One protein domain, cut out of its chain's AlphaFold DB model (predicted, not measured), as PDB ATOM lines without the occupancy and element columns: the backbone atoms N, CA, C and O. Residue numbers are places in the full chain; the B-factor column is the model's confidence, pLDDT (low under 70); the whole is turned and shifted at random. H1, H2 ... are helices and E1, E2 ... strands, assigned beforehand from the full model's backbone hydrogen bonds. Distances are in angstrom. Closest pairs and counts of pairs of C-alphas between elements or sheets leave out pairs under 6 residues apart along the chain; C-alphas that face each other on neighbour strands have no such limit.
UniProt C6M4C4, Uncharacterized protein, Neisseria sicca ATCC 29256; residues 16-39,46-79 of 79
ATOM      1  N   PRO A  16     198.178 244.530 186.676       63.41
ATOM      2  CA  PRO A  16     198.050 243.199 187.228       63.41
ATOM      3  C   PRO A  16     199.112 243.059 188.319       63.41
ATOM      4  O   PRO A  16     200.306 243.291 188.105       63.41
ATOM      5  N   ASN A  17     198.678 242.719 189.527       78.12
ATOM      6  CA  ASN A  17     199.582 242.539 190.650       78.12
ATOM      7  C   ASN A  17     200.245 241.158 190.511       78.12
ATOM      8  O   ASN A  17     199.836 240.190 191.148       78.12
ATOM      9  N   ILE A  18     201.206 241.057 189.590       84.00
ATOM     10  CA  ILE A  18     201.924 239.824 189.252       84.00
ATOM     11  C   ILE A  18     203.209 239.737 190.067       84.00
ATOM     12  O   ILE A  18     204.075 240.615 189.985       84.00
ATOM     13  N   GLY A  19     203.363 238.642 190.803       86.19
ATOM     14  CA  GLY A  19     204.594 238.259 191.483       86.19
ATOM     15  C   GLY A  19     205.051 236.866 191.077       86.19
ATOM     16  O   GLY A  19     204.388 236.166 190.316       86.19
ATOM     17  N   PHE A  20     206.181 236.444 191.623       86.31
ATOM     18  CA  PHE A  20     206.649 235.068 191.539       86.31
ATOM     19  C   PHE A  20     207.179 234.639 192.907       86.31
ATOM     20  O   PHE A  20     207.632 235.467 193.698       86.31
ATOM     21  N   ARG A  21     207.070 233.349 193.220       88.06
ATOM     22  CA  ARG A  21     207.529 232.771 194.489       88.06
ATOM     23  C   ARG A  21     208.041 231.354 194.277       88.06
ATOM     24  O   ARG A  21     207.585 230.670 193.368       88.06
ATOM     25  N   HIS A  22     208.922 230.895 195.155       91.00
ATOM     26  CA  HIS A  22     209.304 229.489 195.216       91.00
ATOM     27  C   HIS A  22     208.350 228.735 196.156       91.00
ATOM     28  O   HIS A  22     208.125 229.172 197.286       91.00
ATOM     29  N   HIS A  23     207.750 227.644 195.681       90.12
ATOM     30  CA  HIS A  23     206.794 226.825 196.428       90.12
ATOM     31  C   HIS A  23     206.877 225.373 195.952       90.12
ATOM     32  O   HIS A  23     206.869 225.127 194.750       90.12
ATOM     33  N   ASP A  24     206.970 224.420 196.882       88.75
ATOM     34  CA  ASP A  24     207.044 222.974 196.601       88.75
ATOM     35  C   ASP A  24     208.090 222.576 195.540       88.75
ATOM     36  O   ASP A  24     207.842 221.742 194.671       88.75
ATOM     37  N   GLY A  25     209.272 223.200 195.586       89.06
ATOM     38  CA  GLY A  25     210.373 222.905 194.659       89.06
ATOM     39  C   GLY A  25     210.189 223.465 193.245       89.06
ATOM     40  O   GLY A  25     210.941 223.099 192.344       89.06
ATOM     41  N   LYS A  26     209.199 224.337 193.035       92.56
ATOM     42  CA  LYS A  26     208.937 225.002 191.757       92.56
ATOM     43  C   LYS A  26     208.847 226.511 191.928       92.56
ATOM     44  O   LYS A  26     208.440 227.028 192.971       92.56
ATOM     45  N   TRP A  27     209.177 227.233 190.869       92.31
ATOM     46  CA  TRP A  27     208.927 228.663 190.767       92.31
ATOM     47  C   TRP A  27     207.532 228.902 190.201       92.31
ATOM     48  O   TRP A  27     207.217 228.491 189.092       92.31
ATOM     49  N   GLN A  28     206.671 229.554 190.971       92.06
ATOM     50  CA  GLN A  28     205.295 229.848 190.594       92.06
ATOM     51  C   GLN A  28     205.157 231.333 190.292       92.06
ATOM     52  O   GLN A  28     205.456 232.163 191.151       92.06
ATOM     53  N   VAL A  29     204.634 231.668 189.117       90.31
ATOM     54  CA  VAL A  29     204.153 233.020 188.819       90.31
ATOM     55  C   VAL A  29     202.714 233.121 189.297       90.31
ATOM     56  O   VAL A  29     201.871 232.292 188.950       90.31
ATOM     57  N   ILE A  30     202.445 234.123 190.127       89.50
ATOM     58  CA  ILE A  30     201.172 234.308 190.811       89.50
ATOM     59  C   ILE A  30     200.582 235.678 190.509       89.50
ATOM     60  O   ILE A  30     201.273 236.694 190.485       89.50
ATOM     61  N   GLU A  31     199.272 235.698 190.336       86.38
ATOM     62  CA  GLU A  31     198.474 236.909 190.305       86.38
ATOM     63  C   GLU A  31     197.846 237.117 191.683       86.38
ATOM     64  O   GLU A  31     197.097 236.272 192.189       86.38
ATOM     65  N   TYR A  32     198.168 238.241 192.312       79.31
ATOM     66  CA  TYR A  32     197.539 238.672 193.549       79.31
ATOM     67  C   TYR A  32     196.218 239.352 193.216       79.31
ATOM     68  O   TYR A  32     196.186 240.494 192.752       79.31
ATOM     69  N   GLN A  33     195.115 238.683 193.516       71.38
ATOM     70  CA  GLN A  33     193.814 239.308 193.371       71.38
ATOM     71  C   GLN A  33     193.613 240.346 194.484       71.38
ATOM     72  O   GLN A  33     194.018 240.118 195.637       71.38
ATOM     73  N   PRO A  34     192.997 241.499 194.172       65.62
ATOM     74  CA  PRO A  34     192.592 242.431 195.205       65.62
ATOM     75  C   PRO A  34     191.613 241.728 196.157       65.62
ATOM     76  O   PRO A  34     190.877 240.827 195.738       65.62
ATOM     77  N   PRO A  35     191.570 242.117 197.442       62.38
ATOM     78  CA  PRO A  35     190.577 241.581 198.356       62.38
ATOM     79  C   PRO A  35     189.185 241.805 197.760       62.38
ATOM     80  O   PRO A  35     188.802 242.939 197.471       62.38
ATOM     81  N   GLN A  36     188.424 240.729 197.553       60.41
ATOM     82  CA  GLN A  36     187.032 240.859 197.142       60.41
ATOM     83  C   GLN A  36     186.227 241.382 198.334       60.41
ATOM     84  O   GLN A  36     185.801 240.626 199.213       60.41
ATOM     85  N   TYR A  37     186.062 242.702 198.383       56.09
ATOM     86  CA  TYR A  37     185.219 243.369 199.361       56.09
ATOM     87  C   TYR A  37     183.757 243.124 198.992       56.09
ATOM     88  O   TYR A  37     183.175 243.816 198.158       56.09
ATOM     89  N   ASN A  38     183.141 242.123 199.616       56.38
ATOM     90  CA  ASN A  38     181.701 241.959 199.516       56.38
ATOM     91  C   ASN A  38     181.036 243.044 200.380       56.38
ATOM     92  O   ASN A  38     181.067 242.959 201.609       56.38
ATOM     93  N   LYS A  39     180.456 244.076 199.743       53.97
ATOM     94  CA  LYS A  39     179.868 245.261 200.407       53.97
ATOM     95  C   LYS A  39     178.845 244.921 201.502       53.97
ATOM     96  O   LYS A  39     178.622 245.735 202.388       53.97
ATOM     97  N   ASN A  46     187.960 241.564 208.281       51.69
ATOM     98  CA  ASN A  46     188.636 241.791 206.996       51.69
ATOM     99  C   ASN A  46     190.032 242.429 207.131       51.69
ATOM    100  O   ASN A  46     190.780 242.431 206.156       51.69
ATOM    101  N   ALA A  47     190.419 242.899 208.325       47.16
ATOM    102  CA  ALA A  47     191.729 243.504 208.598       47.16
ATOM    103  C   ALA A  47     192.926 242.529 208.492       47.16
ATOM    104  O   ALA A  47     194.067 242.936 208.680       47.16
ATOM    105  N   GLY A  48     192.689 241.256 208.157       50.94
ATOM    106  CA  GLY A  48     193.737 240.256 207.937       50.94
ATOM    107  C   GLY A  48     193.440 239.258 206.818       50.94
ATOM    108  O   GLY A  48     194.125 238.237 206.722       50.94
ATOM    109  N   ARG A  49     192.423 239.496 205.969       56.06
ATOM    110  CA  ARG A  49     192.093 238.555 204.890       56.06
ATOM    111  C   ARG A  49     193.216 238.585 203.853       56.06
ATOM    112  O   ARG A  49     193.327 239.528 203.071       56.06
ATOM    113  N   ARG A  50     194.071 237.555 203.887       58.78
ATOM    114  CA  ARG A  50     195.171 237.356 202.932       58.78
ATOM    115  C   ARG A  50     194.628 237.509 201.510       58.78
ATOM    116  O   ARG A  50     193.589 236.934 201.183       58.78
ATOM    117  N   ARG A  51     195.326 238.296 200.685       65.56
ATOM    118  CA  ARG A  51     195.021 238.420 199.252       65.56
ATOM    119  C   ARG A  51     195.008 237.017 198.652       65.56
ATOM    120  O   ARG A  51     195.947 236.255 198.884       65.56
ATOM    121  N   SER A  52     193.949 236.668 197.928       71.06
ATOM    122  CA  SER A  52     193.924 235.406 197.197       71.06
ATOM    123  C   SER A  52     194.988 235.457 196.105       71.06
ATOM    124  O   SER A  52     195.091 236.427 195.354       71.06
ATOM    125  N   THR A  53     195.809 234.417 196.045       78.25
ATOM    126  CA  THR A  53     196.816 234.240 195.000       78.25
ATOM    127  C   THR A  53     196.325 233.193 194.023       78.25
ATOM    128  O   THR A  53     195.999 232.078 194.434       78.25
ATOM    129  N   LYS A  54     196.305 233.529 192.737       84.75
ATOM    130  CA  LYS A  54     196.067 232.572 191.659       84.75
ATOM    131  C   LYS A  54     197.404 232.219 191.021       84.75
ATOM    132  O   LYS A  54     198.116 233.114 190.576       84.75
ATOM    133  N   VAL A  55     197.751 230.935 190.975       89.19
ATOM    134  CA  VAL A  55     198.926 230.476 190.222       89.19
ATOM    135  C   VAL A  55     198.598 230.549 188.735       89.19
ATOM    136  O   VAL A  55     197.598 229.987 188.292       89.19
ATOM    137  N   LEU A  56     199.414 231.281 187.982       88.44
ATOM    138  CA  LEU A  56     199.285 231.413 186.534       88.44
ATOM    139  C   LEU A  56     200.070 230.321 185.816       88.44
ATOM    140  O   LEU A  56     199.560 229.702 184.884       88.44
ATOM    141  N   LYS A  57     201.317 230.100 186.245       91.75
ATOM    142  CA  LYS A  57     202.219 229.119 185.643       91.75
ATOM    143  C   LYS A  57     203.324 228.710 186.614       91.75
ATOM    144  O   LYS A  57     203.735 229.506 187.459       91.75
ATOM    145  N   GLU A  58     203.799 227.478 186.467       93.06
ATOM    146  CA  GLU A  58     204.935 226.936 187.208       93.06
ATOM    147  C   GLU A  58     206.150 226.761 186.291       93.06
ATOM    148  O   GLU A  58     206.010 226.477 185.099       93.06
ATOM    149  N   PHE A  59     207.330 226.899 186.879       92.31
ATOM    150  CA  PHE A  59     208.631 226.830 186.234       92.31
ATOM    151  C   PHE A  59     209.607 226.054 187.114       92.31
ATOM    152  O   PHE A  59     209.474 226.005 188.339       92.31
ATOM    153  N   THR A  60     210.605 225.447 186.482       91.62
ATOM    154  CA  THR A  60     211.704 224.762 187.170       91.62
ATOM    155  C   THR A  60     212.804 225.735 187.579       91.62
ATOM    156  O   THR A  60     213.445 225.533 188.607       91.62
ATOM    157  N   THR A  61     213.000 226.815 186.818       90.62
ATOM    158  CA  THR A  61     214.032 227.819 187.084       90.62
ATOM    159  C   THR A  61     213.429 229.157 187.501       90.62
ATOM    160  O   THR A  61     212.284 229.486 187.181       90.62
ATOM    161  N   ARG A  62     214.218 229.935 188.251       90.12
ATOM    162  CA  ARG A  62     213.834 231.273 188.707       90.12
ATOM    163  C   ARG A  62     213.710 232.243 187.536       90.12
ATOM    164  O   ARG A  62     212.732 232.978 187.469       90.12
ATOM    165  N   THR A  63     214.689 232.215 186.638       91.12
ATOM    166  CA  THR A  63     214.791 233.128 185.497       91.12
ATOM    167  C   THR A  63     213.569 233.015 184.592       91.12
ATOM    168  O   THR A  63     212.968 234.029 184.263       91.12
ATOM    169  N   ASP A  64     213.105 231.794 184.300       90.88
ATOM    170  CA  ASP A  64     211.910 231.604 183.466       90.88
ATOM    171  C   ASP A  64     210.644 232.194 184.112       90.88
ATOM    172  O   ASP A  64     209.773 232.742 183.430       90.88
ATOM    173  N   ALA A  65     210.528 232.090 185.441       89.81
ATOM    174  CA  ALA A  65     209.415 232.673 186.182       89.81
ATOM    175  C   ALA A  65     209.493 234.207 186.224       89.81
ATOM    176  O   ALA A  65     208.457 234.869 186.131       89.81
ATOM    177  N   GLU A  66     210.698 234.766 186.346       89.44
ATOM    178  CA  GLU A  66     210.952 236.208 186.296       89.44
ATOM    179  C   GLU A  66     210.592 236.787 184.924       89.44
ATOM    180  O   GLU A  66     209.746 237.683 184.852       89.44
ATOM    181  N   ASP A  67     211.121 236.200 183.849       91.62
ATOM    182  CA  ASP A  67     210.864 236.619 182.468       91.62
ATOM    183  C   ASP A  67     209.372 236.546 182.132       91.62
ATOM    184  O   ASP A  67     208.789 237.462 181.542       91.62
ATOM    185  N   TYR A  68     208.705 235.466 182.545       90.75
ATOM    186  CA  TYR A  68     207.274 235.317 182.312       90.75
ATOM    187  C   TYR A  68     206.447 236.335 183.106       90.75
ATOM    188  O   TYR A  68     205.507 236.917 182.557       90.75
ATOM    189  N   ALA A  69     206.788 236.575 184.377       88.00
ATOM    190  CA  ALA A  69     206.117 237.580 185.195       88.00
ATOM    191  C   ALA A  69     206.280 238.985 184.598       88.00
ATOM    192  O   ALA A  69     205.312 239.746 184.537       88.00
ATOM    193  N   GLU A  70     207.479 239.321 184.122       87.12
ATOM    194  CA  GLU A  70     207.748 240.606 183.487       87.12
ATOM    195  C   GLU A  70     206.993 240.760 182.166       87.12
ATOM    196  O   GLU A  70     206.341 241.785 181.948       87.12
ATOM    197  N   ARG A  71     206.967 239.716 181.331       88.19
ATOM    198  CA  ARG A  71     206.212 239.720 180.074       88.19
ATOM    199  C   ARG A  71     204.725 239.999 180.293       88.19
ATOM    200  O   ARG A  71     204.145 240.791 179.554       88.19
ATOM    201  N   ILE A  72     204.110 239.407 181.322       85.12
ATOM    202  CA  ILE A  72     202.705 239.692 181.666       85.12
ATOM    203  C   ILE A  72     202.535 241.149 182.110       85.12
ATOM    204  O   ILE A  72     201.609 241.824 181.660       85.12
ATOM    205  N   ARG A  73     203.436 241.671 182.956       81.94
ATOM    206  CA  ARG A  73     203.378 243.083 183.377       81.94
ATOM    207  C   ARG A  73     203.473 244.038 182.187       81.94
ATOM    208  O   ARG A  73     202.776 245.048 182.175       81.94
ATOM    209  N   GLN A  74     204.318 243.733 181.204       81.88
ATOM    210  CA  GLN A  74     204.485 244.553 180.004       81.88
ATOM    211  C   GLN A  74     203.265 244.475 179.073       81.88
ATOM    212  O   GLN A  74     202.798 245.514 178.615       81.88
ATOM    213  N   GLN A  75     202.689 243.285 178.858       79.56
ATOM    214  CA  GLN A  75     201.473 243.122 178.045       79.56
ATOM    215  C   GLN A  75     200.292 243.945 178.576       79.56
ATOM    216  O   GLN A  75     199.554 244.534 177.795       79.56
ATOM    217  N   HIS A  76     200.144 244.036 179.898       66.25
ATOM    218  CA  HIS A  76     199.084 244.837 180.514       66.25
ATOM    219  C   HIS A  76     199.377 246.346 180.558       66.25
ATOM    220  O   HIS A  76     198.462 247.116 180.820       66.25
ATOM    221  N   LYS A  77     200.625 246.785 180.331       60.72
ATOM    222  CA  LYS A  77     200.975 248.215 180.209       60.72
ATOM    223  C   LYS A  77     200.736 248.775 178.805       60.72
ATOM    224  O   LYS A  77     200.730 249.990 178.646       60.72
ATOM    225  N   ALA A  78     200.609 247.911 177.800       55.66
ATOM    226  CA  ALA A  78     200.439 248.305 176.402       55.66
ATOM    227  C   ALA A  78     198.972 248.592 176.008       55.66
ATOM    228  O   ALA A  78     198.722 248.935 174.855       55.66
ATOM    229  N   HIS A  79     198.027 248.454 176.945       45.56
ATOM    230  CA  HIS A  79     196.593 248.720 176.787       45.56
ATOM    231  C   HIS A  79     196.137 249.822 177.743       45.56
ATOM    232  O   HIS A  79     195.192 250.548 177.364       45.56
TER     233      HIS A  79
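AT A GLANCE: This is residues 16 to 39 and 46 to 79 of the 79 residues of an uncharacterized protein of Neisseria sicca ATCC 29256 (UniProt C6M4C4). A small, strongly twisted sheet of three strands has one helix, H1, laid along one of its faces, while no named element covers the other face. The two stretches on either side of a cut in the chain, residues 34 to 39 and 46 to 51, reach away from the sheet and the helix, and Lys 39 lies at the far end of the longest axis. The printed part has 58 residues with three named strands and one named helix, in the order E1, E2, E3, H1; the sheet has the order E1, E2, E3, all antiparallel, and the class is mixed, helices and strands. The whole is loose, with a radius of gyration of the C-alphas of 13.0 A, and flat, spanning 39 by 34 by 13 A.

IN THESE COORDINATES: E1 holds residues 18 to 23 and begins with C-alpha 18 at (201.924, 239.824, 189.252); it is 15.6 A long from first to last C-alpha. E2, residues 26 to 32, is 17.9 A long. After the cut comes E3, residues 53 to 59, 16.5 A long, with C-alpha 53 at (196.816, 234.240, 195.000). H1, residues 62 to 77, is 22.9 A long and ends with C-alpha 77 at (200.975, 248.215, 180.209).

HOW THE PARTS SIT: E2 is the inner strand, and E1 and E3 are the edge strands. E1 and E2 form a hairpin, antiparallel at 145 degrees between their directions, with N 21 and O 28 at 2.9 A and N 28 and O 21 at 2.8 A, both within hydrogen-bond range. E2 and E3 are antiparallel at 149 degrees, with N 29 and O 57 at 2.9 A and N 56 and O 29 at 2.8 A within hydrogen-bond range. H1 is on the sheet at a height over the sheet of 8.8 A, in two layers, a helix on one face of a sheet. It lies over E2, on which 11 of its 16 C-alphas fall; it is only just not over E1, on which 2 fall. It runs along the strands, at 15 degrees to E2 on the local plane. The closest C-alphas of E2 and H1 are those of Val 29 and Ala 65, 5.9 A apart; those of E1 and H1 are Ile 18 and Ala 69, at 6.3 A. In H1 every O i to N i+4 pair is within hydrogen-bond range.

THE WHOLE: The two C-alphas farthest apart are those of Lys 39 and Thr 61, at 40.6 A. Residues 40 to 45 are not printed, and C-alphas 39 and 46 are 11.5 A apart across this cut, which lies in the link from E2 to E3. The links from E1 to E2 and from E3 to H1 are tight, with 2 residues each. The mean pLDDT of the printed part is 78.4, and residue 16 and residues 34 to 39, 46 to 51 and 76 to 79 are under 70.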